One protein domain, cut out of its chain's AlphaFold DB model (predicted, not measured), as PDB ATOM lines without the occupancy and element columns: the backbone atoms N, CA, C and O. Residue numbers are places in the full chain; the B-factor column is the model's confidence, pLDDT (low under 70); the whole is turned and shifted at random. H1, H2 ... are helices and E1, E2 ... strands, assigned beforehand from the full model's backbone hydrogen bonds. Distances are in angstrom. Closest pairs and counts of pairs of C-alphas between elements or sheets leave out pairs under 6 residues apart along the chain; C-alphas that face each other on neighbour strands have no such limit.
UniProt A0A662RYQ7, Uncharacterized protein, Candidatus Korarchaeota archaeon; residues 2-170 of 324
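This is residues 2 to 170 of the 324 residues of an uncharacterized protein of Candidatus Korarchaeota archaeon (UniProt A0A662RYQ7). A twisted sheet of six strands makes a wall with helices over one face; the long helix H6 runs over E2 and E3, H3 crosses the strands beside it, and H4 lies over the edge strand E1. H2 reaches this body from one end, and the free residues 2 to 14, made of H1, Gly 7 and the first part of H2, stick out as an arm that adds to the length. The printed part has 169 residues with six named helices and six named strands in the order H1 H2 H3 H4 E1 E2 E3 E4 E5 E6 H5 H6, and its class is mixed, helices and strands. The antiparallel sheet, in the order E1 E2 E3 E4 E5 E6, is a meander, each strand the antiparallel neighbour of the one before, and with H2, H3, H4 and H6 on one face it makes two layers, a sheet and its helices. The whole is compact, with a radius of gyration of the C-alphas of 17.7 A, but elongated, spanning 64 by 33 by 28 A.

H1, residues 2 to 6, begins at C-alpha 2 at (135.476, 74.356, 33.481). H2, residues 8 to 31, is 34.1 A long from first to last C-alpha, and H3, residues 33 to 48, is 22.2 A. H4, residues 54 to 65, measures 16.4 A. The strands follow: E1, residues 69 to 73; E2, residues 79 to 86, 22.5 A; E3, residues 89 to 96, 23.5 A; E4, residues 99 to 102; E5, residues 106 to 111; and E6, residues 114 to 120, ending at C-alpha 120 at (132.301, 85.275, 64.075). H5, residues 125 to 137, is 18.4 A long. H6, residues 142 to 168, is 38.9 A long and ends at C-alpha 168 at (110.695, 84.691, 91.886).

H1 and H2 meet only through their link. H2 touches the hub, H6, with its residues 21 to 29 alone; the closest C-alphas, of Ile 25 and Ala 146, are 4.9 A apart, at a steep tilt of 41 degrees, the same way. H3 is on the sheet at a height of 7.6 A and runs across the strands, at 64 degrees to E3 on the local plane. It touches H6 with residues 35 to 42 alone, closest at the C-alphas of Leu 39 and Ser 157, 5.8 A. H4 runs along the strands, at 6 degrees to E1 on the local plane, and touches H6 with the C-alphas of Ile 59 and Ile 163 closest, 6.3 A. Each strand forms a hairpin with the next: N 71 and O 81 of E1 and E2 are 2.9 A apart, N 82 and O 93 of E2 and E3 2.8 A, N 94 and O 101 of E3 and E4 2.8 A, N 100 and O 108 of E4 and E5 2.9 A, and N 109 and O 117 of E5 and E6 2.8 A, within hydrogen-bond range. H5 only grazes the sheet, with residues 130 to 134, and touches H6 about perpendicular, at 74 degrees, closest at the C-alphas of Leu 134 and Val 145, 6.1 A. H6 lies over E2 and E3 at a height of 10.1 A, on the same face as H3 and H4. In each of the six helices every O i to N i+4 pair is within hydrogen-bond range.

The C-alphas of Ala 2 and Asp 170, the two farthest apart, are 67.2 A apart. Without residues 2 to 14, which stand free, the body spans 48 by 31 by 27 A. The printed part has no cut, and the links between its named elements are tight. The mean pLDDT of the printed part is 84.3; it is under 70 at residues 2 to 14, residue 52 and residues 73 to 78.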
ATOM      1  N   ALA A   2     134.983  73.021  33.856       37.97
ATOM      2  CA  ALA A   2     135.476  74.356  33.481       37.97
ATOM      3  C   ALA A   2     134.437  75.487  33.687       37.97
ATOM      4  O   ALA A   2     134.780  76.527  34.243       37.97
ATOM      5  N   ASP A   3     133.151  75.254  33.393       42.84
ATOM      6  CA  ASP A   3     132.081  76.256  33.592       42.84
ATOM      7  C   ASP A   3     131.770  76.585  35.063       42.84
ATOM      8  O   ASP A   3     131.237  77.651  35.367       42.84
ATOM      9  N   PHE A   4     132.146  75.708  36.003       43.59
ATOM     10  CA  PHE A   4     132.033  75.989  37.439       43.59
ATOM     11  C   PHE A   4     133.118  76.979  37.898       43.59
ATOM     12  O   PHE A   4     132.898  77.774  38.810       43.59
ATOM     13  N   LEU A   5     134.279  76.967  37.229       40.78
ATOM     14  CA  LEU A   5     135.436  77.794  37.568       40.78
ATOM     15  C   LEU A   5     135.367  79.200  36.938       40.78
ATOM     16  O   LEU A   5     135.799  80.160  37.568       40.78
ATOM     17  N   TYR A   6     134.751  79.373  35.761       46.03
ATOM     18  CA  TYR A   6     134.573  80.699  35.128       46.03
ATOM     19  C   TYR A   6     133.626  81.638  35.899       46.03
ATOM     20  O   TYR A   6     133.698  82.861  35.763       46.03
ATOM     21  N   GLY A   7     132.755  81.085  36.747       48.16
ATOM     22  CA  GLY A   7     131.901  81.852  37.654       48.16
ATOM     23  C   GLY A   7     132.584  82.272  38.956       48.16
ATOM     24  O   GLY A   7     132.042  83.136  39.648       48.16
ATOM     25  N   LEU A   8     133.753  81.703  39.291       45.56
ATOM     26  CA  LEU A   8     134.388  81.846  40.605       45.56
ATOM     27  C   LEU A   8     134.674  83.296  41.000       45.56
ATOM     28  O   LEU A   8     134.268  83.653  42.098       45.56
ATOM     29  N   PRO A   9     135.270  84.172  40.166       57.06
ATOM     30  CA  PRO A   9     135.544  85.554  40.574       57.06
ATOM     31  C   PRO A   9     134.262  86.334  40.900       57.06
ATOM     32  O   PRO A   9     134.168  86.986  41.936       57.06
ATOM     33  N   LYS A  10     133.213  86.180  40.076       57.00
ATOM     34  CA  LYS A  10     131.887  86.774  40.330       57.00
ATOM     35  C   LYS A  10     131.210  86.165  41.561       57.00
ATOM     36  O   LYS A  10     130.430  86.847  42.222       57.00
ATOM     37  N   LEU A  11     131.470  84.891  41.859       57.78
ATOM     38  CA  LEU A  11     131.006  84.220  43.073       57.78
ATOM     39  C   LEU A  11     131.747  84.745  44.309       57.78
ATOM     40  O   LEU A  11     131.094  85.081  45.289       57.78
ATOM     41  N   PHE A  12     133.073  84.895  44.246       57.72
ATOM     42  CA  PHE A  12     133.908  85.459  45.307       57.72
ATOM     43  C   PHE A  12     133.529  86.911  45.609       57.72
ATOM     44  O   PHE A  12     133.351  87.258  46.772       57.72
ATOM     45  N   ASP A  13     133.286  87.739  44.591       61.47
ATOM     46  CA  ASP A  13     132.799  89.111  44.782       61.47
ATOM     47  C   ASP A  13     131.422  89.154  45.454       61.47
ATOM     48  O   ASP A  13     131.168  89.998  46.319       61.47
ATOM     49  N   LYS A  14     130.521  88.232  45.094       68.38
ATOM     50  CA  LYS A  14     129.213  88.090  45.750       68.38
ATOM     51  C   LYS A  14     129.360  87.631  47.201       68.38
ATOM     52  O   LYS A  14     128.696  88.194  48.068       68.38
ATOM     53  N   VAL A  15     130.251  86.681  47.481       70.75
ATOM     54  CA  VAL A  15     130.564  86.214  48.842       70.75
ATOM     55  C   VAL A  15     131.155  87.350  49.682       70.75
ATOM     56  O   VAL A  15     130.667  87.598  50.781       70.75
ATOM     57  N   ASN A  16     132.099  88.121  49.139       72.12
ATOM     58  CA  ASN A  16     132.685  89.291  49.802       72.12
ATOM     59  C   ASN A  16     131.634  90.366  50.120       72.12
ATOM     60  O   ASN A  16     131.668  90.987  51.183       72.12
ATOM     61  N   ARG A  17     130.669  90.599  49.220       78.44
ATOM     62  CA  ARG A  17     129.551  91.529  49.468       78.44
ATOM     63  C   ARG A  17     128.612  91.021  50.562       78.44
ATOM     64  O   ARG A  17     128.233  91.803  51.432       78.44
ATOM     65  N   ILE A  18     128.268  89.733  50.547       80.62
ATOM     66  CA  ILE A  18     127.451  89.104  51.596       80.62
ATOM     67  C   ILE A  18     128.164  89.199  52.948       80.62
ATOM     68  O   ILE A  18     127.533  89.534  53.948       80.62
ATOM     69  N   ASP A  19     129.477  88.984  52.978       81.50
ATOM     70  CA  ASP A  19     130.259  89.079  54.205       81.50
ATOM     71  C   ASP A  19     130.342  90.512  54.759       81.50
ATOM     72  O   ASP A  19     130.233  90.723  55.969       81.50
ATOM     73  N   LYS A  20     130.429  91.524  53.885       84.94
ATOM     74  CA  LYS A  20     130.317  92.938  54.284       84.94
ATOM     75  C   LYS A  20     128.944  93.260  54.882       84.94
ATOM     76  O   LYS A  20     128.880  93.913  55.922       84.94
ATOM     77  N   ILE A  21     127.860  92.779  54.269       86.44
ATOM     78  CA  ILE A  21     126.492  92.953  54.787       86.44
ATOM     79  C   ILE A  21     126.342  92.269  56.150       86.44
ATOM     80  O   ILE A  21     125.863  92.885  57.102       86.44
ATOM     81  N   ARG A  22     126.816  91.025  56.274       86.62
ATOM     82  CA  ARG A  22     126.862  90.284  57.540       86.62
ATOM     83  C   ARG A  22     127.609  91.058  58.615       86.62
ATOM     84  O   ARG A  22     127.085  91.261  59.703       86.62
ATOM     85  N   SER A  23     128.810  91.524  58.288       86.94
ATOM     86  CA  SER A  23     129.664  92.293  59.191       86.94
ATOM     87  C   SER A  23     128.989  93.572  59.672       86.94
ATOM     88  O   SER A  23     129.101  93.909  60.850       86.94
ATOM     89  N   TYR A  24     128.273  94.265  58.784       91.00
ATOM     90  CA  TYR A  24     127.500  95.452  59.131       91.00
ATOM     91  C   TYR A  24     126.359  95.125  60.104       91.00
ATOM     92  O   TYR A  24     126.268  95.745  61.163       91.00
ATOM     93  N   ILE A  25     125.530  94.126  59.775       91.06
ATOM     94  CA  ILE A  25     124.402  93.692  60.615       91.06
ATOM     95  C   ILE A  25     124.906  93.268  61.998       91.06
ATOM     96  O   ILE A  25     124.386  93.717  63.014       91.06
ATOM     97  N   PHE A  26     125.957  92.448  62.050       89.56
ATOM     98  CA  PHE A  26     126.516  91.951  63.307       89.56
ATOM     99  C   PHE A  26     127.102  93.073  64.151       89.56
ATOM    100  O   PHE A  26     126.886  93.089  65.357       89.56
ATOM    101  N   ARG A  27     127.797  94.041  63.541       91.12
ATOM    102  CA  ARG A  27     128.297  95.213  64.269       91.12
ATOM    103  C   ARG A  27     127.152  95.963  64.959       91.12
ATOM    104  O   ARG A  27     127.265  96.234  66.145       91.12
ATOM    105  N   ARG A  28     126.047  96.219  64.249       93.69
ATOM    106  CA  ARG A  28     124.857  96.887  64.807       93.69
ATOM    107  C   ARG A  28     124.224  96.101  65.956       93.69
ATOM    108  O   ARG A  28     123.833  96.700  66.944       93.69
ATOM    109  N   ILE A  29     124.154  94.772  65.853       92.31
ATOM    110  CA  ILE A  29     123.652  93.921  66.945       92.31
ATOM    111  C   ILE A  29     124.562  94.034  68.178       92.31
ATOM    112  O   ILE A  29     124.073  94.231  69.282       92.31
ATOM    113  N   ILE A  30     125.884  93.952  67.992       91.38
ATOM    114  CA  ILE A  30     126.882  94.007  69.076       91.38
ATOM    115  C   ILE A  30     126.972  95.389  69.748       91.38
ATOM    116  O   ILE A  30     127.390  95.483  70.901       91.38
ATOM    117  N   GLU A  31     126.576  96.460  69.057       93.69
ATOM    118  CA  GLU A  31     126.452  97.802  69.645       93.69
ATOM    119  C   GLU A  31     125.404  97.846  70.778       93.69
ATOM    120  O   GLU A  31     125.568  98.632  71.710       93.69
ATOM    121  N   GLU A  32     124.407  96.950  70.788       94.62
ATOM    122  CA  GLU A  32     123.417  96.802  71.873       94.62
ATOM    123  C   GLU A  32     124.000  96.025  73.074       94.62
ATOM    124  O   GLU A  32     123.492  94.979  73.491       94.62
ATOM    125  N   ARG A  33     125.107  96.525  73.636       91.62
ATOM    126  CA  ARG A  33     125.894  95.828  74.670       91.62
ATOM    127  C   ARG A  33     125.084  95.454  75.908       91.62
ATOM    128  O   ARG A  33     125.193  94.327  76.376       91.62
ATOM    129  N   GLU A  34     124.267  96.371  76.418       92.56
ATOM    130  CA  GLU A  34     123.458  96.148  77.625       92.56
ATOM    131  C   GLU A  34     122.433  95.026  77.430       92.56
ATOM    132  O   GLU A  34     122.276  94.164  78.293       92.56
ATOM    133  N   LEU A  35     121.782  94.988  76.262       95.12
ATOM    134  CA  LEU A  35     120.848  93.924  75.901       95.12
ATOM    135  C   LEU A  35     121.554  92.565  75.855       95.12
ATOM    136  O   LEU A  35     121.036  91.587  76.392       95.12
ATOM    137  N   ILE A  36     122.730  92.510  75.226       94.75
ATOM    138  CA  ILE A  36     123.531  91.289  75.098       94.75
ATOM    139  C   ILE A  36     124.014  90.797  76.468       94.75
ATOM    140  O   ILE A  36     123.856  89.614  76.769       94.75
ATOM    141  N   SER A  37     124.544  91.685  77.315       92.94
ATOM    142  CA  SER A  37     124.953  91.338  78.682       92.94
ATOM    143  C   SER A  37     123.768  90.871  79.529       92.94
ATOM    144  O   SER A  37     123.884  89.866  80.220       92.94
ATOM    145  N   SER A  38     122.607  91.529  79.433       92.94
ATOM    146  CA  SER A  38     121.398  91.118  80.161       92.94
ATOM    147  C   SER A  38     120.888  89.740  79.724       92.94
ATOM    148  O   SER A  38     120.474  88.942  80.565       92.94
ATOM    149  N   LEU A  39     120.919  89.447  78.420       94.50
ATOM    150  CA  LEU A  39     120.575  88.128  77.894       94.50
ATOM    151  C   LEU A  39     121.545  87.056  78.391       94.50
ATOM    152  O   LEU A  39     121.097  86.003  78.836       94.50
ATOM    153  N   TYR A  40     122.851  87.333  78.344       93.69
ATOM    154  CA  TYR A  40     123.868  86.419  78.854       93.69
ATOM    155  C   TYR A  40     123.684  86.136  80.346       93.69
ATOM    156  O   TYR A  40     123.613  84.969  80.711       93.69
ATOM    157  N   ASP A  41     123.531  87.161  81.189       91.75
ATOM    158  CA  ASP A  41     123.341  86.992  82.637       91.75
ATOM    159  C   ASP A  41     122.119  86.115  82.953       91.75
ATOM    160  O   ASP A  41     122.226  85.111  83.660       91.75
ATOM    161  N   ARG A  42     120.960  86.429  82.356       91.88
ATOM    162  CA  ARG A  42     119.727  85.651  82.562       91.88
ATOM    163  C   ARG A  42     119.870  84.214  82.080       91.88
ATOM    164  O   ARG A  42     119.497  83.291  82.796       91.88
ATOM    165  N   MET A  43     120.400  84.011  80.874       92.00
ATOM    166  CA  MET A  43     120.538  82.667  80.322       92.00
ATOM    167  C   MET A  43     121.612  81.853  81.040       92.00
ATOM    168  O   MET A  43     121.399  80.664  81.229       92.00
ATOM    169  N   SER A  44     122.726  82.459  81.464       89.94
ATOM    170  CA  SER A  44     123.775  81.782  82.238       89.94
ATOM    171  C   SER A  44     123.222  81.293  83.571       89.94
ATOM    172  O   SER A  44     123.395  80.124  83.889       89.94
ATOM    173  N   LYS A  45     122.461  82.130  84.289       88.44
ATOM    174  CA  LYS A  45     121.789  81.726  85.535       88.44
ATOM    175  C   LYS A  45     120.877  80.519  85.331       88.44
ATOM    176  O   LYS A  45     120.935  79.587  86.118       88.44
ATOM    177  N   ILE A  46     120.081  80.509  84.260       89.06
ATOM    178  CA  ILE A  46     119.233  79.353  83.913       89.06
ATOM    179  C   ILE A  46     120.095  78.141  83.532       89.06
ATOM    180  O   ILE A  46     119.768  77.013  83.885       89.06
ATOM    181  N   CYS A  47     121.193  78.361  82.807       85.69
ATOM    182  CA  CYS A  47     122.119  77.315  82.379       85.69
ATOM    183  C   CYS A  47     122.817  76.618  83.560       85.69
ATOM    184  O   CYS A  47     123.135  75.433  83.469       85.69
ATOM    185  N   ASP A  48     123.040  77.351  84.648       83.38
ATOM    186  CA  ASP A  48     123.651  76.844  85.876       83.38
ATOM    187  C   ASP A  48     122.639  76.106  86.776       83.38
ATOM    188  O   ASP A  48     123.041  75.377  87.685       83.38
ATOM    189  N   MET A  49     121.329  76.240  86.521       85.44
ATOM    190  CA  MET A  49     120.303  75.494  87.253       85.44
ATOM    191  C   MET A  49     120.315  74.009  86.849       85.44
ATOM    192  O   MET A  49     120.301  73.682  85.656       85.44
ATOM    193  N   PRO A  50     120.286  73.070  87.812       77.12
ATOM    194  CA  PRO A  50     120.092  71.658  87.510       77.12
ATOM    195  C   PRO A  50     118.755  71.425  86.794       77.12
ATOM    196  O   PRO A  50     117.736  71.969  87.190       77.12
ATOM    197  N   SER A  51     118.684  70.520  85.816       70.00
ATOM    198  CA  SER A  51     117.412  70.238  85.121       70.00
ATOM    199  C   SER A  51     116.317  69.620  86.015       70.00
ATOM    200  O   SER A  51     115.168  69.508  85.605       70.00
ATOM    201  N   ALA A  52     116.674  69.162  87.220       69.00
ATOM    202  CA  ALA A  52     115.746  68.668  88.244       69.00
ATOM    203  C   ALA A  52     115.233  69.770  89.192       69.00
ATOM    204  O   ALA A  52     114.441  69.490  90.103       69.00
ATOM    205  N   ASP A  53     115.725  70.989  89.004       80.62
ATOM    206  CA  ASP A  53     115.343  72.182  89.734       80.62
ATOM    207  C   ASP A  53     113.954  72.670  89.280       80.62
ATOM    208  O   ASP A  53     113.573  72.522  88.114       80.62
ATOM    209  N   VAL A  54     113.148  73.149  90.228       82.12
ATOM    210  CA  VAL A  54     111.736  73.481  89.970       82.12
ATOM    211  C   VAL A  54     111.641  74.788  89.202       82.12
ATOM    212  O   VAL A  54     110.830  74.911  88.285       82.12
ATOM    213  N   GLU A  55     112.507  75.728  89.553       86.50
ATOM    214  CA  GLU A  55     112.688  77.019  88.923       86.50
ATOM    215  C   GLU A  55     113.063  76.839  87.451       86.50
ATOM    216  O   GLU A  55     112.427  77.418  86.566       86.50
ATOM    217  N   TYR A  56     114.015  75.945  87.166       86.44
ATOM    218  CA  TYR A  56     114.406  75.616  85.794       86.44
ATOM    219  C   TYR A  56     113.224  75.122  84.948       86.44
ATOM    220  O   TYR A  56     112.965  75.626  83.851       86.44
ATOM    221  N   ASP A  57     112.503  74.121  85.449       84.56
ATOM    222  CA  ASP A  57     111.397  73.506  84.722       84.56
ATOM    223  C   ASP A  57     110.212  74.465  84.552       84.56
ATOM    224  O   ASP A  57     109.606  74.509  83.479       84.56
ATOM    225  N   TYR A  58     109.936  75.306  85.551       89.00
ATOM    226  CA  TYR A  58     108.960  76.382  85.417       89.00
ATOM    227  C   TYR A  58     109.329  77.328  84.271       89.00
ATOM    228  O   TYR A  58     108.506  77.570  83.384       89.00
ATOM    229  N   ILE A  59     110.575  77.818  84.241       91.00
ATOM    230  CA  ILE A  59     111.046  78.723  83.185       91.00
ATOM    231  C   ILE A  59     110.909  78.056  81.813       91.00
ATOM    232  O   ILE A  59     110.376  78.662  80.879       91.00
ATOM    233  N   LYS A  60     111.347  76.797  81.688       89.44
ATOM    234  CA  LYS A  60     111.228  76.013  80.451       89.44
ATOM    235  C   LYS A  60     109.770  75.901  80.002       89.44
ATOM    236  O   LYS A  60     109.481  76.176  78.837       89.44
ATOM    237  N   ASN A  61     108.857  75.539  80.903       89.00
ATOM    238  CA  ASN A  61     107.438  75.400  80.587       89.00
ATOM    239  C   ASN A  61     106.824  76.730  80.121       89.00
ATOM    240  O   ASN A  61     106.195  76.787  79.066       89.00
ATOM    241  N   ARG A  62     107.070  77.827  80.847       92.06
ATOM    242  CA  ARG A  62     106.547  79.159  80.494       92.06
ATOM    243  C   ARG A  62     107.094  79.672  79.162       92.06
ATOM    244  O   ARG A  62     106.367  80.312  78.404       92.06
ATOM    245  N   LEU A  63     108.354  79.371  78.838       92.31
ATOM    246  CA  LEU A  63     108.920  79.664  77.518       92.31
ATOM    247  C   LEU A  63     108.180  78.895  76.415       92.31
ATOM    248  O   LEU A  63     107.825  79.488  75.396       92.31
ATOM    249  N   ILE A  64     107.902  77.605  76.622       91.00
ATOM    250  CA  ILE A  64     107.149  76.782  75.664       91.00
ATOM    251  C   ILE A  64     105.723  77.318  75.477       91.00
ATOM    252  O   ILE A  64     105.281  77.480  74.339       91.00
ATOM    253  N   GLU A  65     105.027  77.673  76.560       91.00
ATOM    254  CA  GLU A  65     103.689  78.287  76.509       91.00
ATOM    255  C   GLU A  65     103.675  79.605  75.722       91.00
ATOM    256  O   GLU A  65     102.720  79.892  75.000       91.00
ATOM    257  N   LYS A  66     104.757  80.390  75.803       91.75
ATOM    258  CA  LYS A  66     104.935  81.621  75.015       91.75
ATOM    259  C   LYS A  66     105.420  81.368  73.577       91.75
ATOM    260  O   LYS A  66     105.726  82.321  72.864       91.75
ATOM    261  N   GLY A  67     105.467  80.113  73.125       89.88
ATOM    262  CA  GLY A  67     105.765  79.734  71.740       89.88
ATOM    263  C   GLY A  67     107.253  79.572  71.418       89.88
ATOM    264  O   GLY A  67     107.619  79.464  70.245       89.88
ATOM    265  N   PHE A  68     108.122  79.545  72.427       92.50
ATOM    266  CA  PHE A  68     109.543  79.272  72.235       92.50
ATOM    267  C   PHE A  68     109.792  77.765  72.163       92.50
ATOM    268  O   PHE A  68     109.081  76.963  72.764       92.50
ATOM    269  N   LYS A  69     110.856  77.364  71.464       90.38
ATOM    270  CA  LYS A  69     111.417  76.013  71.606       90.38
ATOM    271  C   LYS A  69     112.685  76.101  72.436       90.38
ATOM    272  O   LYS A  69     113.501  76.990  72.207       90.38
ATOM    273  N   VAL A  70     112.861  75.176  73.369       87.00
ATOM    274  CA  VAL A  70     114.029  75.126  74.253       87.00
ATOM    275  C   VAL A  70     114.749  73.802  74.017       87.00
ATOM    276  O   VAL A  70     114.137  72.745  74.144       87.00
ATOM    277  N   ASP A  71     116.026  73.861  73.641       83.69
ATOM    278  CA  ASP A  71     116.912  72.701  73.478       83.69
ATOM    279  C   ASP A  71     118.024  72.773  74.532       83.69
ATOM    280  O   ASP A  71     118.597  73.840  74.772       83.69
ATOM    281  N   TRP A  72     118.326  71.638  75.157       73.19
ATOM    282  CA  TRP A  72     119.351  71.516  76.186       73.19
ATOM    283  C   TRP A  72     120.288  70.368  75.845       73.19
ATOM    284  O   TRP A  72     119.886  69.203  75.830       73.19
ATOM    285  N   ARG A  73     121.560  70.683  75.593       66.81
ATOM    286  CA  ARG A  73     122.559  69.674  75.221       66.81
ATOM    287  C   ARG A  73     123.667  69.598  76.263       66.81
ATOM    288  O   ARG A  73     124.401  70.556  76.484       66.81
ATOM    289  N   LEU A  74     123.814  68.415  76.857       51.88
ATOM    290  CA  LEU A  74     124.862  68.046  77.818       51.88
ATOM    291  C   LEU A  74     126.145  67.570  77.105       51.88
ATOM    292  O   LEU A  74     126.660  66.491  77.385       51.88
ATOM    293  N   LEU A  75     126.658  68.334  76.137       42.88
ATOM    294  CA  LEU A  75     127.903  67.986  75.441       42.88
ATOM    295  C   LEU A  75     129.065  68.812  76.005       42.88
ATOM    296  O   LEU A  75     129.369  69.877  75.486       42.88
ATOM    297  N   SER A  76     129.721  68.299  77.053       45.88
ATOM    298  CA  SER A  76     130.959  68.797  77.711       45.88
ATOM    299  C   SER A  76     130.965  70.227  78.288       45.88
ATOM    300  O   SER A  76     131.706  70.492  79.227       45.88
ATOM    301  N   THR A  77     130.100  71.110  77.805       54.56
ATOM    302  CA  THR A  77     129.767  72.429  78.338       54.56
ATOM    303  C   THR A  77     128.263  72.573  78.146       54.56
ATOM    304  O   THR A  77     127.765  72.408  77.032       54.56
ATOM    305  N   THR A  78     127.515  72.765  79.229       60.91
ATOM    306  CA  THR A  78     126.053  72.849  79.179       60.91
ATOM    307  C   THR A  78     125.631  73.932  78.187       60.91
ATOM    308  O   THR A  78     125.986  75.092  78.369       60.91
ATOM    309  N   LEU A  79     124.922  73.547  77.119       77.62
ATOM    310  CA  LEU A  79     124.408  74.469  76.106       77.62
ATOM    311  C   LEU A  79     122.882  74.554  76.228       77.62
ATOM    312  O   LEU A  79     122.176  73.629  75.816       77.62
ATOM    313  N   LEU A  80     122.380  75.673  76.751       87.12
ATOM    314  CA  LEU A  80     120.961  76.038  76.690       87.12
ATOM    315  C   LEU A  80     120.712  76.829  75.413       87.12
ATOM    316  O   LEU A  80     121.326  77.874  75.223       87.12
ATOM    317  N   THR A  81     119.782  76.387  74.569       89.62
ATOM    318  CA  THR A  81     119.375  77.129  73.371       89.62
ATOM    319  C   THR A  81     117.883  77.420  73.380       89.62
ATOM    320  O   THR A  81     117.058  76.518  73.500       89.62
ATOM    321  N   ILE A  82     117.535  78.689  73.202       92.00
ATOM    322  CA  ILE A  82     116.170  79.169  73.025       92.00
ATOM    323  C   ILE A  82     115.987  79.540  71.556       92.00
ATOM    324  O   ILE A  82     116.752  80.320  70.988       92.00
ATOM    325  N   TYR A  83     114.942  79.001  70.943       91.38
ATOM    326  CA  TYR A  83     114.516  79.325  69.592       91.38
ATOM    327  C   TYR A  83     113.200  80.087  69.648       91.38
ATOM    328  O   TYR A  83     112.235  79.642  70.267       91.38
ATOM    329  N   CYS A  84     113.155  81.214  68.949       90.44
ATOM    330  CA  CYS A  84     111.963  82.030  68.780       90.44
ATOM    331  C   CYS A  84     111.678  82.171  67.289       90.44
ATOM    332  O   CYS A  84     112.576  82.517  66.523       90.44
ATOM    333  N   GLU A  85     110.436  81.955  66.868       88.19
ATOM    334  CA  GLU A  85     110.010  82.232  65.498       88.19
ATOM    335  C   GLU A  85     109.207  83.526  65.447       88.19
ATOM    336  O   GLU A  85     108.269  83.715  66.216       88.19
ATOM    337  N   ARG A  86     109.577  84.434  64.538       77.00
ATOM    338  CA  ARG A  86     108.862  85.691  64.336       77.00
ATOM    339  C   ARG A  86     108.637  85.917  62.850       77.00
ATOM    340  O   ARG A  86     109.574  85.851  62.059       77.00
ATOM    341  N   GLU A  87     107.383  86.157  62.462       79.12
ATOM    342  CA  GLU A  87     106.998  86.402  61.062       79.12
ATOM    343  C   GLU A  87     107.446  85.263  60.109       79.12
ATOM    344  O   GLU A  87     107.824  85.493  58.958       79.12
ATOM    345  N   GLY A  88     107.458  84.013  60.585       82.50
ATOM    346  CA  GLY A  88     107.913  82.854  59.806       82.50
ATOM    347  C   GLY A  88     109.438  82.724  59.671       82.50
ATOM    348  O   GLY A  88     109.924  82.008  58.791       82.50
ATOM    349  N   ILE A  89     110.216  83.479  60.460       88.62
ATOM    350  CA  ILE A  89     111.682  83.444  60.467       88.62
ATOM    351  C   ILE A  89     112.175  83.239  61.904       88.62
ATOM    352  O   ILE A  89     111.930  84.054  62.789       88.62
ATOM    353  N   GLY A  90     112.894  82.137  62.127       89.31
ATOM    354  CA  GLY A  90     113.455  81.776  63.430       89.31
ATOM    355  C   GLY A  90     114.750  82.513  63.761       89.31
ATOM    356  O   GLY A  90     115.577  82.728  62.876       89.31
ATOM    357  N   ILE A  91     114.942  82.861  65.030       91.69
ATOM    358  CA  ILE A  91     116.222  83.232  65.646       91.69
ATOM    359  C   ILE A  91     116.544  82.223  66.750       91.69
ATOM    360  O   ILE A  91     115.644  81.790  67.471       91.69
ATOM    361  N   SER A  92     117.814  81.850  66.878       92.12
ATOM    362  CA  SER A  92     118.287  81.055  68.009       92.12
ATOM    363  C   SER A  92     119.248  81.853  68.873       92.12
ATOM    364  O   SER A  92     120.113  82.570  68.370       92.12
ATOM    365  N   LEU A  93     119.113  81.693  70.181       93.06
ATOM    366  CA  LEU A  93     120.011  82.241  71.179       93.06
ATOM    367  C   LEU A  93     120.492  81.082  72.045       93.06
ATOM    368  O   LEU A  93     119.668  80.392  72.637       93.06
ATOM    369  N   GLY A  94     121.794  80.835  72.078       91.50
ATOM    370  CA  GLY A  94     122.396  79.762  72.867       91.50
ATOM    371  C   GLY A  94     123.348  80.312  73.918       91.50
ATOM    372  O   GLY A  94     124.049  81.276  73.637       91.50
ATOM    373  N   VAL A  95     123.431  79.703  75.095       91.38
ATOM    374  CA  VAL A  95     124.453  80.011  76.101       91.38
ATOM    375  C   VAL A  95     125.208  78.744  76.468       91.38
ATOM    376  O   VAL A  95     124.607  77.702  76.700       91.38
ATOM    377  N   SER A  96     126.529  78.854  76.492       87.88
ATOM    378  CA  SER A  96     127.457  77.866  77.027       87.88
ATOM    379  C   SER A  96     128.515  78.666  77.773       87.88
ATOM    380  O   SER A  96     129.451  79.147  77.125       87.88
ATOM    381  N   PRO A  97     128.341  78.914  79.086       85.50
ATOM    382  CA  PRO A  97     129.192  79.837  79.824       85.50
ATOM    383  C   PRO A  97     130.694  79.559  79.600       85.50
ATOM    384  O   PRO A  97     131.103  78.397  79.601       85.50
ATOM    385  N   PRO A  98     131.527  80.595  79.365       89.00
ATOM    386  CA  PRO A  98     131.213  82.026  79.411       89.00
ATOM    387  C   PRO A  98     130.837  82.637  78.039       89.00
ATOM    388  O   PRO A  98     131.266  83.743  77.702       89.00
ATOM    389  N   CYS A  99     130.097  81.914  77.194       91.31
ATOM    390  CA  CYS A  99     129.780  82.320  75.824       91.31
ATOM    391  C   CYS A  99     128.268  82.401  75.559       91.31
ATOM    392  O   CYS A  99     127.516  81.493  75.913       91.31
ATOM    393  N   LEU A 100     127.836  83.464  74.873       92.81
ATOM    394  CA  LEU A 100     126.511  83.606  74.264       92.81
ATOM    395  C   LEU A 100     126.635  83.485  72.742       92.81
ATOM    396  O   LEU A 100     127.500  84.107  72.129       92.81
ATOM    397  N   THR A 101     125.734  82.744  72.114       91.81
ATOM    398  CA  THR A 101     125.682  82.536  70.668       91.81
ATOM    399  C   THR A 101     124.366  83.036  70.083       91.81
ATOM    400  O   THR A 101     123.300  82.753  70.619       91.81
ATOM    401  N   ILE A 102     124.417  83.766  68.968       92.00
ATOM    402  CA  ILE A 102     123.230  84.220  68.223       92.00
ATOM    403  C   ILE A 102     123.262  83.565  66.840       92.00
ATOM    404  O   ILE A 102     124.233  83.734  66.095       92.00
ATOM    405  N   ASP A 103     122.217  82.803  66.505       88.50
ATOM    406  CA  ASP A 103     122.097  81.988  65.282       88.50
ATOM    407  C   ASP A 103     123.305  81.077  65.013       88.50
ATOM    408  O   ASP A 103     123.632  80.792  63.862       88.50
ATOM    409  N   ASN A 104     124.029  80.676  66.062       82.00
ATOM    410  CA  ASN A 104     125.321  79.985  65.974       82.00
ATOM    411  C   ASN A 104     126.401  80.732  65.161       82.00
ATOM    412  O   ASN A 104     127.483  80.195  64.956       82.00
ATOM    413  N   CYS A 105     126.146  81.968  64.721       83.62
ATOM    414  CA  CYS A 105     127.014  82.724  63.817       83.62
ATOM    415  C   CYS A 105     127.825  83.806  64.534       83.62
ATOM    416  O   CYS A 105     128.942  84.124  64.113       83.62
ATOM    417  N   ILE A 106     127.245  84.391  65.583       88.38
ATOM    418  CA  ILE A 106     127.898  85.358  66.463       88.38
ATOM    419  C   ILE A 106     128.177  84.646  67.776       88.38
ATOM    420  O   ILE A 106     127.242  84.132  68.379       88.38
ATOM    421  N   GLU A 107     129.428  84.650  68.219       91.75
ATOM    422  CA  GLU A 107     129.834  84.167  69.536       91.75
ATOM    423  C   GLU A 107     130.372  85.344  70.341       91.75
ATOM    424  O   GLU A 107     131.335  86.001  69.950       91.75
ATOM    425  N   VAL A 108     129.730  85.636  71.463       93.19
ATOM    426  CA  VAL A 108     130.107  86.705  72.380       93.19
ATOM    427  C   VAL A 108     130.668  86.053  73.632       93.19
ATOM    428  O   VAL A 108     129.963  85.323  74.323       93.19
ATOM    429  N   TYR A 109     131.946  86.291  73.904       93.12
ATOM    430  CA  TYR A 109     132.643  85.789  75.080       93.12
ATOM    431  C   TYR A 109     132.665  86.847  76.170       93.12
ATOM    432  O   TYR A 109     132.991  88.014  75.918       93.12
ATOM    433  N   PHE A 110     132.379  86.404  77.385       91.50
ATOM    434  CA  PHE A 110     132.285  87.251  78.557       91.50
ATOM    435  C   PHE A 110     133.416  86.973  79.545       91.50
ATOM    436  O   PHE A 110     133.937  85.863  79.646       91.50
ATOM    437  N   GLU A 111     133.793  88.009  80.284       87.19
ATOM    438  CA  GLU A 111     134.600  87.920  81.499       87.19
ATOM    439  C   GLU A 111     133.840  88.672  82.593       87.19
ATOM    440  O   GLU A 111     133.745  89.903  82.575       87.19
ATOM    441  N   GLY A 112     133.186  87.915  83.478       79.62
ATOM    442  CA  GLY A 112     132.098  88.447  84.299       79.62
ATOM    443  C   GLY A 112     130.937  88.932  83.422       79.62
ATOM    444  O   GLY A 112     130.517  88.239  82.502       79.62
ATOM    445  N   GLU A 113     130.444  90.145  83.675       71.38
ATOM    446  CA  GLU A 113     129.331  90.760  82.923       71.38
ATOM    447  C   GLU A 113     129.784  91.535  81.669       71.38
ATOM    448  O   GLU A 113     128.964  92.070  80.911       71.38
ATOM    449  N   LYS A 114     131.100  91.628  81.434       81.88
ATOM    450  CA  LYS A 114     131.677  92.433  80.351       81.88
ATOM    451  C   LYS A 114     131.975  91.580  79.125       81.88
ATOM    452  O   LYS A 114     132.584  90.516  79.223       81.88
ATOM    453  N   ILE A 115     131.619  92.102  77.950       88.38
ATOM    454  CA  ILE A 115     132.003  91.519  76.660       88.38
ATOM    455  C   ILE A 115     133.523  91.654  76.496       88.38
ATOM    456  O   ILE A 115     134.038  92.765  76.356       88.38
ATOM    457  N   LYS A 116     134.227  90.520  76.490       91.00
ATOM    458  CA  LYS A 116     135.679  90.441  76.283       91.00
ATOM    459  C   LYS A 116     136.026  90.358  74.805       91.00
ATOM    460  O   LYS A 116     136.933  91.034  74.329       91.00
ATOM    461  N   MET A 117     135.310  89.504  74.080       91.81
ATOM    462  CA  MET A 117     135.626  89.173  72.697       91.81
ATOM    463  C   MET A 117     134.356  88.812  71.937       91.81
ATOM    464  O   MET A 117     133.441  88.205  72.488       91.81
ATOM    465  N   VAL A 118     134.312  89.172  70.657       88.06
ATOM    466  CA  VAL A 118     133.255  88.742  69.741       88.06
ATOM    467  C   VAL A 118     133.900  87.988  68.593       88.06
ATOM    468  O   VAL A 118     134.605  88.581  67.776       88.06
ATOM    469  N   ASN A 119     133.622  86.693  68.525       86.56
ATOM    470  CA  ASN A 119     134.013  85.841  67.419       86.56
ATOM    471  C   ASN A 119     132.863  85.713  66.425       86.56
ATOM    472  O   ASN A 119     131.677  85.778  66.757       86.56
ATOM    473  N   ARG A 120     133.236  85.537  65.163       79.94
ATOM    474  CA  ARG A 120     132.301  85.275  64.075       79.94
ATOM    475  C   ARG A 120     132.673  83.935  63.483       79.94
ATOM    476  O   ARG A 120     133.828  83.744  63.105       79.94
ATOM    477  N   LYS A 121     131.704  83.033  63.361       77.31
ATOM    478  CA  LYS A 121     131.925  81.800  62.604       77.31
ATOM    479  C   LYS A 121     132.015  82.097  61.110       77.31
ATOM    480  O   LYS A 121     131.683  83.194  60.637       77.31
ATOM    481  N   GLY A 122     132.482  81.105  60.354       73.88
ATOM    482  CA  GLY A 122     132.480  81.138  58.893       73.88
ATOM    483  C   GLY A 122     131.101  81.488  58.320       73.88
ATOM    484  O   GLY A 122     130.085  81.460  59.013       73.88
ATOM    485  N   LEU A 123     131.056  81.895  57.050       74.38
ATOM    486  CA  LEU A 123     129.791  82.227  56.398       74.38
ATOM    487  C   LEU A 123     128.970  80.950  56.170       74.38
ATOM    488  O   LEU A 123     129.203  80.216  55.214       74.38
ATOM    489  N   GLU A 124     128.007  80.685  57.048       79.75
ATOM    490  CA  GLU A 124     127.152  79.505  56.951       79.75
ATOM    491  C   GLU A 124     125.983  79.725  55.984       79.75
ATOM    492  O   GLU A 124     125.285  80.743  56.027       79.75
ATOM    493  N   TYR A 125     125.713  78.729  55.134       79.19
ATOM    494  CA  TYR A 125     124.618  78.784  54.160       79.19
ATOM    495  C   TYR A 125     123.245  79.017  54.816       79.19
ATOM    496  O   TYR A 125     122.422  79.759  54.274       79.19
ATOM    497  N   GLY A 126     123.005  78.434  55.998       82.25
ATOM    498  CA  GLY A 126     121.762  78.625  56.753       82.25
ATOM    499  C   GLY A 126     121.511  80.097  57.090       82.25
ATOM    500  O   GLY A 126     120.429  80.625  56.818       82.25
ATOM    501  N   TRP A 127     122.544  80.787  57.576       86.44
ATOM    502  CA  TRP A 127     122.478  82.217  57.850       86.44
ATOM    503  C   TRP A 127     122.311  83.039  56.572       86.44
ATOM    504  O   TRP A 127     121.454  83.918  56.525       86.44
ATOM    505  N   VAL A 128     123.053  82.727  55.501       86.44
ATOM    506  CA  VAL A 128     122.922  83.431  54.208       86.44
ATOM    507  C   VAL A 128     121.495  83.334  53.674       86.44
ATOM    508  O   VAL A 128     120.924  84.337  53.240       86.44
ATOM    509  N   LYS A 129     120.883  82.149  53.752       87.31
ATOM    510  CA  LYS A 129     119.486  81.920  53.363       87.31
ATOM    511  C   LYS A 129     118.523  82.748  54.219       87.31
ATOM    512  O   LYS A 129     117.609  83.362  53.667       87.31
ATOM    513  N   LYS A 130     118.727  82.801  55.540       89.25
ATOM    514  CA  LYS A 130     117.929  83.634  56.459       89.25
ATOM    515  C   LYS A 130     118.072  85.125  56.141       89.25
ATOM    516  O   LYS A 130     117.068  85.800  55.924       89.25
ATOM    517  N   ALA A 131     119.302  85.628  56.061       87.62
ATOM    518  CA  ALA A 131     119.599  87.029  55.786       87.62
ATOM    519  C   ALA A 131     119.060  87.473  54.419       87.62
ATOM    520  O   ALA A 131     118.477  88.545  54.319       87.62
ATOM    521  N   SER A 132     119.170  86.631  53.387       88.62
ATOM    522  CA  SER A 132     118.627  86.925  52.051       88.62
ATOM    523  C   SER A 132     117.102  87.053  52.063       88.62
ATOM    524  O   SER A 132     116.562  87.962  51.440       88.62
ATOM    525  N   LYS A 133     116.399  86.184  52.805       89.69
ATOM    526  CA  LYS A 133     114.941  86.293  52.986       89.69
ATOM    527  C   LYS A 133     114.551  87.585  53.706       89.69
ATOM    528  O   LYS A 133     113.609  88.245  53.280       89.69
ATOM    529  N   LEU A 134     115.267  87.942  54.776       91.62
ATOM    530  CA  LEU A 134     115.023  89.182  55.522       91.62
ATOM    531  C   LEU A 134     115.284  90.416  54.650       91.62
ATOM    532  O   LEU A 134     114.427  91.285  54.567       91.62
ATOM    533  N   LEU A 135     116.412  90.451  53.936       90.88
ATOM    534  CA  LEU A 135     116.740  91.523  52.992       90.88
ATOM    535  C   LEU A 135     115.659  91.674  51.922       90.88
ATOM    536  O   LEU A 135     115.197  92.786  51.699       90.88
ATOM    537  N   ALA A 136     115.209  90.579  51.303       88.69
ATOM    538  CA  ALA A 136     114.157  90.625  50.287       88.69
ATOM    539  C   ALA A 136     112.833  91.195  50.827       88.69
ATOM    540  O   ALA A 136     112.150  91.924  50.118       88.69
ATOM    541  N   ARG A 137     112.486  90.904  52.088       90.50
ATOM    542  CA  ARG A 137     111.297  91.464  52.756       90.50
ATOM    543  C   ARG A 137     111.446  92.931  53.159       90.50
ATOM    544  O   ARG A 137     110.449  93.580  53.441       90.50
ATOM    545  N   MET A 138     112.675  93.428  53.247       91.88
ATOM    546  CA  MET A 138     113.013  94.736  53.810       91.88
ATOM    547  C   MET A 138     113.657  95.657  52.771       91.88
ATOM    548  O   MET A 138     114.526  96.459  53.113       91.88
ATOM    549  N   ASP A 139     113.265  95.527  51.503       90.25
ATOM    550  CA  ASP A 139     113.750  96.354  50.387       90.25
ATOM    551  C   ASP A 139     115.283  96.356  50.257       90.25
ATOM    552  O   ASP A 139     115.911  97.377  49.977       90.25
ATOM    553  N   CYS A 140     115.911  95.209  50.528       85.56
ATOM    554  CA  CYS A 140     117.362  95.019  50.552       85.56
ATOM    555  C   CYS A 140     118.110  95.949  51.530       85.56
ATOM    556  O   CYS A 140     119.299  96.210  51.341       85.56
ATOM    557  N   ASN A 141     117.450  96.419  52.595       89.81
ATOM    558  CA  ASN A 141     118.038  97.333  53.572       89.81
ATOM    559  C   ASN A 141     118.663  96.579  54.771       89.81
ATOM    560  O   ASN A 141     117.933  96.046  55.611       89.81
ATOM    561  N   PRO A 142     120.003  96.565  54.922       89.38
ATOM    562  CA  PRO A 142     120.669  95.867  56.022       89.38
ATOM    563  C   PRO A 142     120.407  96.490  57.406       89.38
ATOM    564  O   PRO A 142     120.520  95.781  58.405       89.38
ATOM    565  N   ASN A 143     120.023  97.769  57.489       93.06
ATOM    566  CA  ASN A 143     119.675  98.418  58.759       93.06
ATOM    567  C   ASN A 143     118.378  97.831  59.310       93.06
ATOM    568  O   ASN A 143     118.347  97.411  60.462       93.06
ATOM    569  N   LYS A 144     117.353  97.710  58.455       93.12
ATOM    570  CA  LYS A 144     116.075  97.077  58.813       93.12
ATOM    571  C   LYS A 144     116.283  95.623  59.259       93.12
ATOM    572  O   LYS A 144     115.658  95.171  60.214       93.12
ATOM    573  N   VAL A 145     117.206  94.896  58.616       93.00
ATOM    574  CA  VAL A 145     117.557  93.525  59.031       93.00
ATOM    575  C   VAL A 145     118.199  93.516  60.418       93.00
ATOM    576  O   VAL A 145     117.816  92.701  61.253       93.00
ATOM    577  N   ALA A 146     119.143  94.420  60.694       94.12
ATOM    578  CA  ALA A 146     119.737  94.544  62.025       94.12
ATOM    579  C   ALA A 146     118.690  94.903  63.094       94.12
ATOM    580  O   ALA A 146     118.661  94.274  64.149       94.12
ATOM    581  N   GLU A 147     117.792  95.845  62.805       95.00
ATOM    582  CA  GLU A 147     116.681  96.226  63.687       95.00
ATOM    583  C   GLU A 147     115.735  95.055  63.968       95.00
ATOM    584  O   GLU A 147     115.290  94.888  65.102       95.00
ATOM    585  N   TRP A 148     115.476  94.196  62.979       94.88
ATOM    586  CA  TRP A 148     114.698  92.974  63.180       94.88
ATOM    587  C   TRP A 148     115.372  92.019  64.172       94.88
ATOM    588  O   TRP A 148     114.711  91.539  65.095       94.88
ATOM    589  N   TYR A 149     116.688  91.792  64.044       93.94
ATOM    590  CA  TYR A 149     117.446  90.979  65.007       93.94
ATOM    591  C   TYR A 149     117.399  91.587  66.409       93.94
ATOM    592  O   TYR A 149     117.086  90.884  67.366       93.94
ATOM    593  N   ILE A 150     117.666  92.889  66.535       95.50
ATOM    594  CA  ILE A 150     117.631  93.600  67.820       95.50
ATOM    595  C   ILE A 150     116.233  93.513  68.440       95.50
ATOM    596  O   ILE A 150     116.104  93.221  69.625       95.50
ATOM    597  N   GLY A 151     115.177  93.706  67.649       95.12
ATOM    598  CA  GLY A 151     113.794  93.572  68.100       95.12
ATOM    599  C   GLY A 151     113.468  92.159  68.590       95.12
ATOM    600  O   GLY A 151     112.802  92.006  69.611       95.12
ATOM    601  N   ALA A 152     113.963  91.124  67.909       93.88
ATOM    602  CA  ALA A 152     113.796  89.739  68.346       93.88
ATOM    603  C   ALA A 152     114.563  89.445  69.651       93.88
ATOM    604  O   ALA A 152     114.015  88.820  70.556       93.88
ATOM    605  N   LEU A 153     115.791  89.952  69.794       95.12
ATOM    606  CA  LEU A 153     116.576  89.838  71.029       95.12
ATOM    607  C   LEU A 153     115.922  90.585  72.200       95.12
ATOM    608  O   LEU A 153     115.880  90.059  73.311       95.12
ATOM    609  N   LYS A 154     115.360  91.778  71.958       95.81
ATOM    610  CA  LYS A 154     114.581  92.530  72.958       95.81
ATOM    611  C   LYS A 154     113.360  91.739  73.414       95.81
ATOM    612  O   LYS A 154     113.128  91.660  74.613       95.81
ATOM    613  N   TYR A 155     112.644  91.105  72.485       94.44
ATOM    614  CA  TYR A 155     111.503  90.244  72.800       94.44
ATOM    615  C   TYR A 155     111.894  89.010  73.631       94.44
ATOM    616  O   TYR A 155     111.241  88.714  74.632       94.44
ATOM    617  N   ILE A 156     112.983  88.319  73.270       94.88
ATOM    618  CA  ILE A 156     113.528  87.212  74.077       94.88
ATOM    619  C   ILE A 156     113.881  87.716  75.482       94.88
ATOM    620  O   ILE A 156     113.469  87.124  76.475       94.88
ATOM    621  N   SER A 157     114.601  88.839  75.570       95.12
ATOM    622  CA  SER A 157     115.032  89.416  76.844       95.12
ATOM    623  C   SER A 157     113.844  89.791  77.725       95.12
ATOM    624  O   SER A 157     113.803  89.385  78.885       95.12
ATOM    625  N   SER A 158     112.853  90.512  77.190       94.94
ATOM    626  CA  SER A 158     111.661  90.911  77.945       94.94
ATOM    627  C   SER A 158     110.874  89.702  78.432       94.94
ATOM    628  O   SER A 158     110.450  89.684  79.583       94.94
ATOM    629  N   THR A 159     110.736  88.681  77.584       95.38
ATOM    630  CA  THR A 159     110.012  87.454  77.919       95.38
ATOM    631  C   THR A 159     110.709  86.684  79.034       95.38
ATOM    632  O   THR A 159     110.072  86.323  80.018       95.38
ATOM    633  N   LEU A 160     112.029  86.498  78.939       94.75
ATOM    634  CA  LEU A 160     112.816  85.890  80.013       94.75
ATOM    635  C   LEU A 160     112.700  86.686  81.317       94.75
ATOM    636  O   LEU A 160     112.506  86.102  82.374       94.75
ATOM    637  N   GLY A 161     112.792  88.017  81.253       93.69
ATOM    638  CA  GLY A 161     112.684  88.869  82.437       93.69
ATOM    639  C   GLY A 161     111.290  88.866  83.077       93.69
ATOM    640  O   GLY A 161     111.168  89.059  84.281       93.69
ATOM    641  N   GLU A 162     110.228  88.672  82.300       95.25
ATOM    642  CA  GLU A 162     108.875  88.460  82.819       95.25
ATOM    643  C   GLU A 162     108.770  87.108  83.526       95.25
ATOM    644  O   GLU A 162     108.416  87.082  84.696       95.25
ATOM    645  N   ILE A 163     109.178  86.022  82.864       94.81
ATOM    646  CA  ILE A 163     109.098  84.661  83.410       94.81
ATOM    647  C   ILE A 163     109.926  84.516  84.695       94.81
ATOM    648  O   ILE A 163     109.445  83.942  85.666       94.81
ATOM    649  N   ILE A 164     111.153  85.048  84.723       92.44
ATOM    650  CA  ILE A 164     112.008  84.995  85.920       92.44
ATOM    651  C   ILE A 164     111.347  85.745  87.081       92.44
ATOM    652  O   ILE A 164     111.320  85.232  88.193       92.44
ATOM    653  N   ARG A 165     110.753  86.920  86.831       92.19
ATOM    654  CA  ARG A 165     110.036  87.664  87.878       92.19
ATOM    655  C   ARG A 165     108.784  86.932  88.353       92.19
ATOM    656  O   ARG A 165     108.537  86.921  89.551       92.19
ATOM    657  N   GLU A 166     108.009  86.336  87.442       91.31
ATOM    658  CA  GLU A 166     106.855  85.495  87.797       91.31
ATOM    659  C   GLU A 166     107.292  84.375  88.747       91.31
ATOM    660  O   GLU A 166     106.728  84.237  89.829       91.31
ATOM    661  N   MET A 167     108.353  83.652  88.382       91.00
ATOM    662  CA  MET A 167     108.933  82.568  89.172       91.00
ATOM    663  C   MET A 167     109.414  83.037  90.553       91.00
ATOM    664  O   MET A 167     109.038  82.444  91.559       91.00
ATOM    665  N   GLU A 168     110.208  84.112  90.621       86.94
ATOM    666  CA  GLU A 168     110.695  84.691  91.886       86.94
ATOM    667  C   GLU A 168     109.545  85.172  92.788       86.94
ATOM    668  O   GLU A 168     109.685  85.218  94.010       86.94
ATOM    669  N   SER A 169     108.403  85.526  92.192       86.38
ATOM    670  CA  SER A 169     107.206  85.981  92.900       86.38
ATOM    671  C   SER A 169     106.223  84.869  93.276       86.38
ATOM    672  O   SER A 169     105.235  85.164  93.948       86.38
ATOM    673  N   ASP A 170     106.465  83.617  92.870       82.56
ATOM    674  CA  ASP A 170     105.599  82.474  93.169       82.56
ATOM    675  C   ASP A 170     106.136  81.667  94.370       82.56
ATOM    676  O   ASP A 170     106.912  80.721  94.204       82.56
TER     677      ASP A 170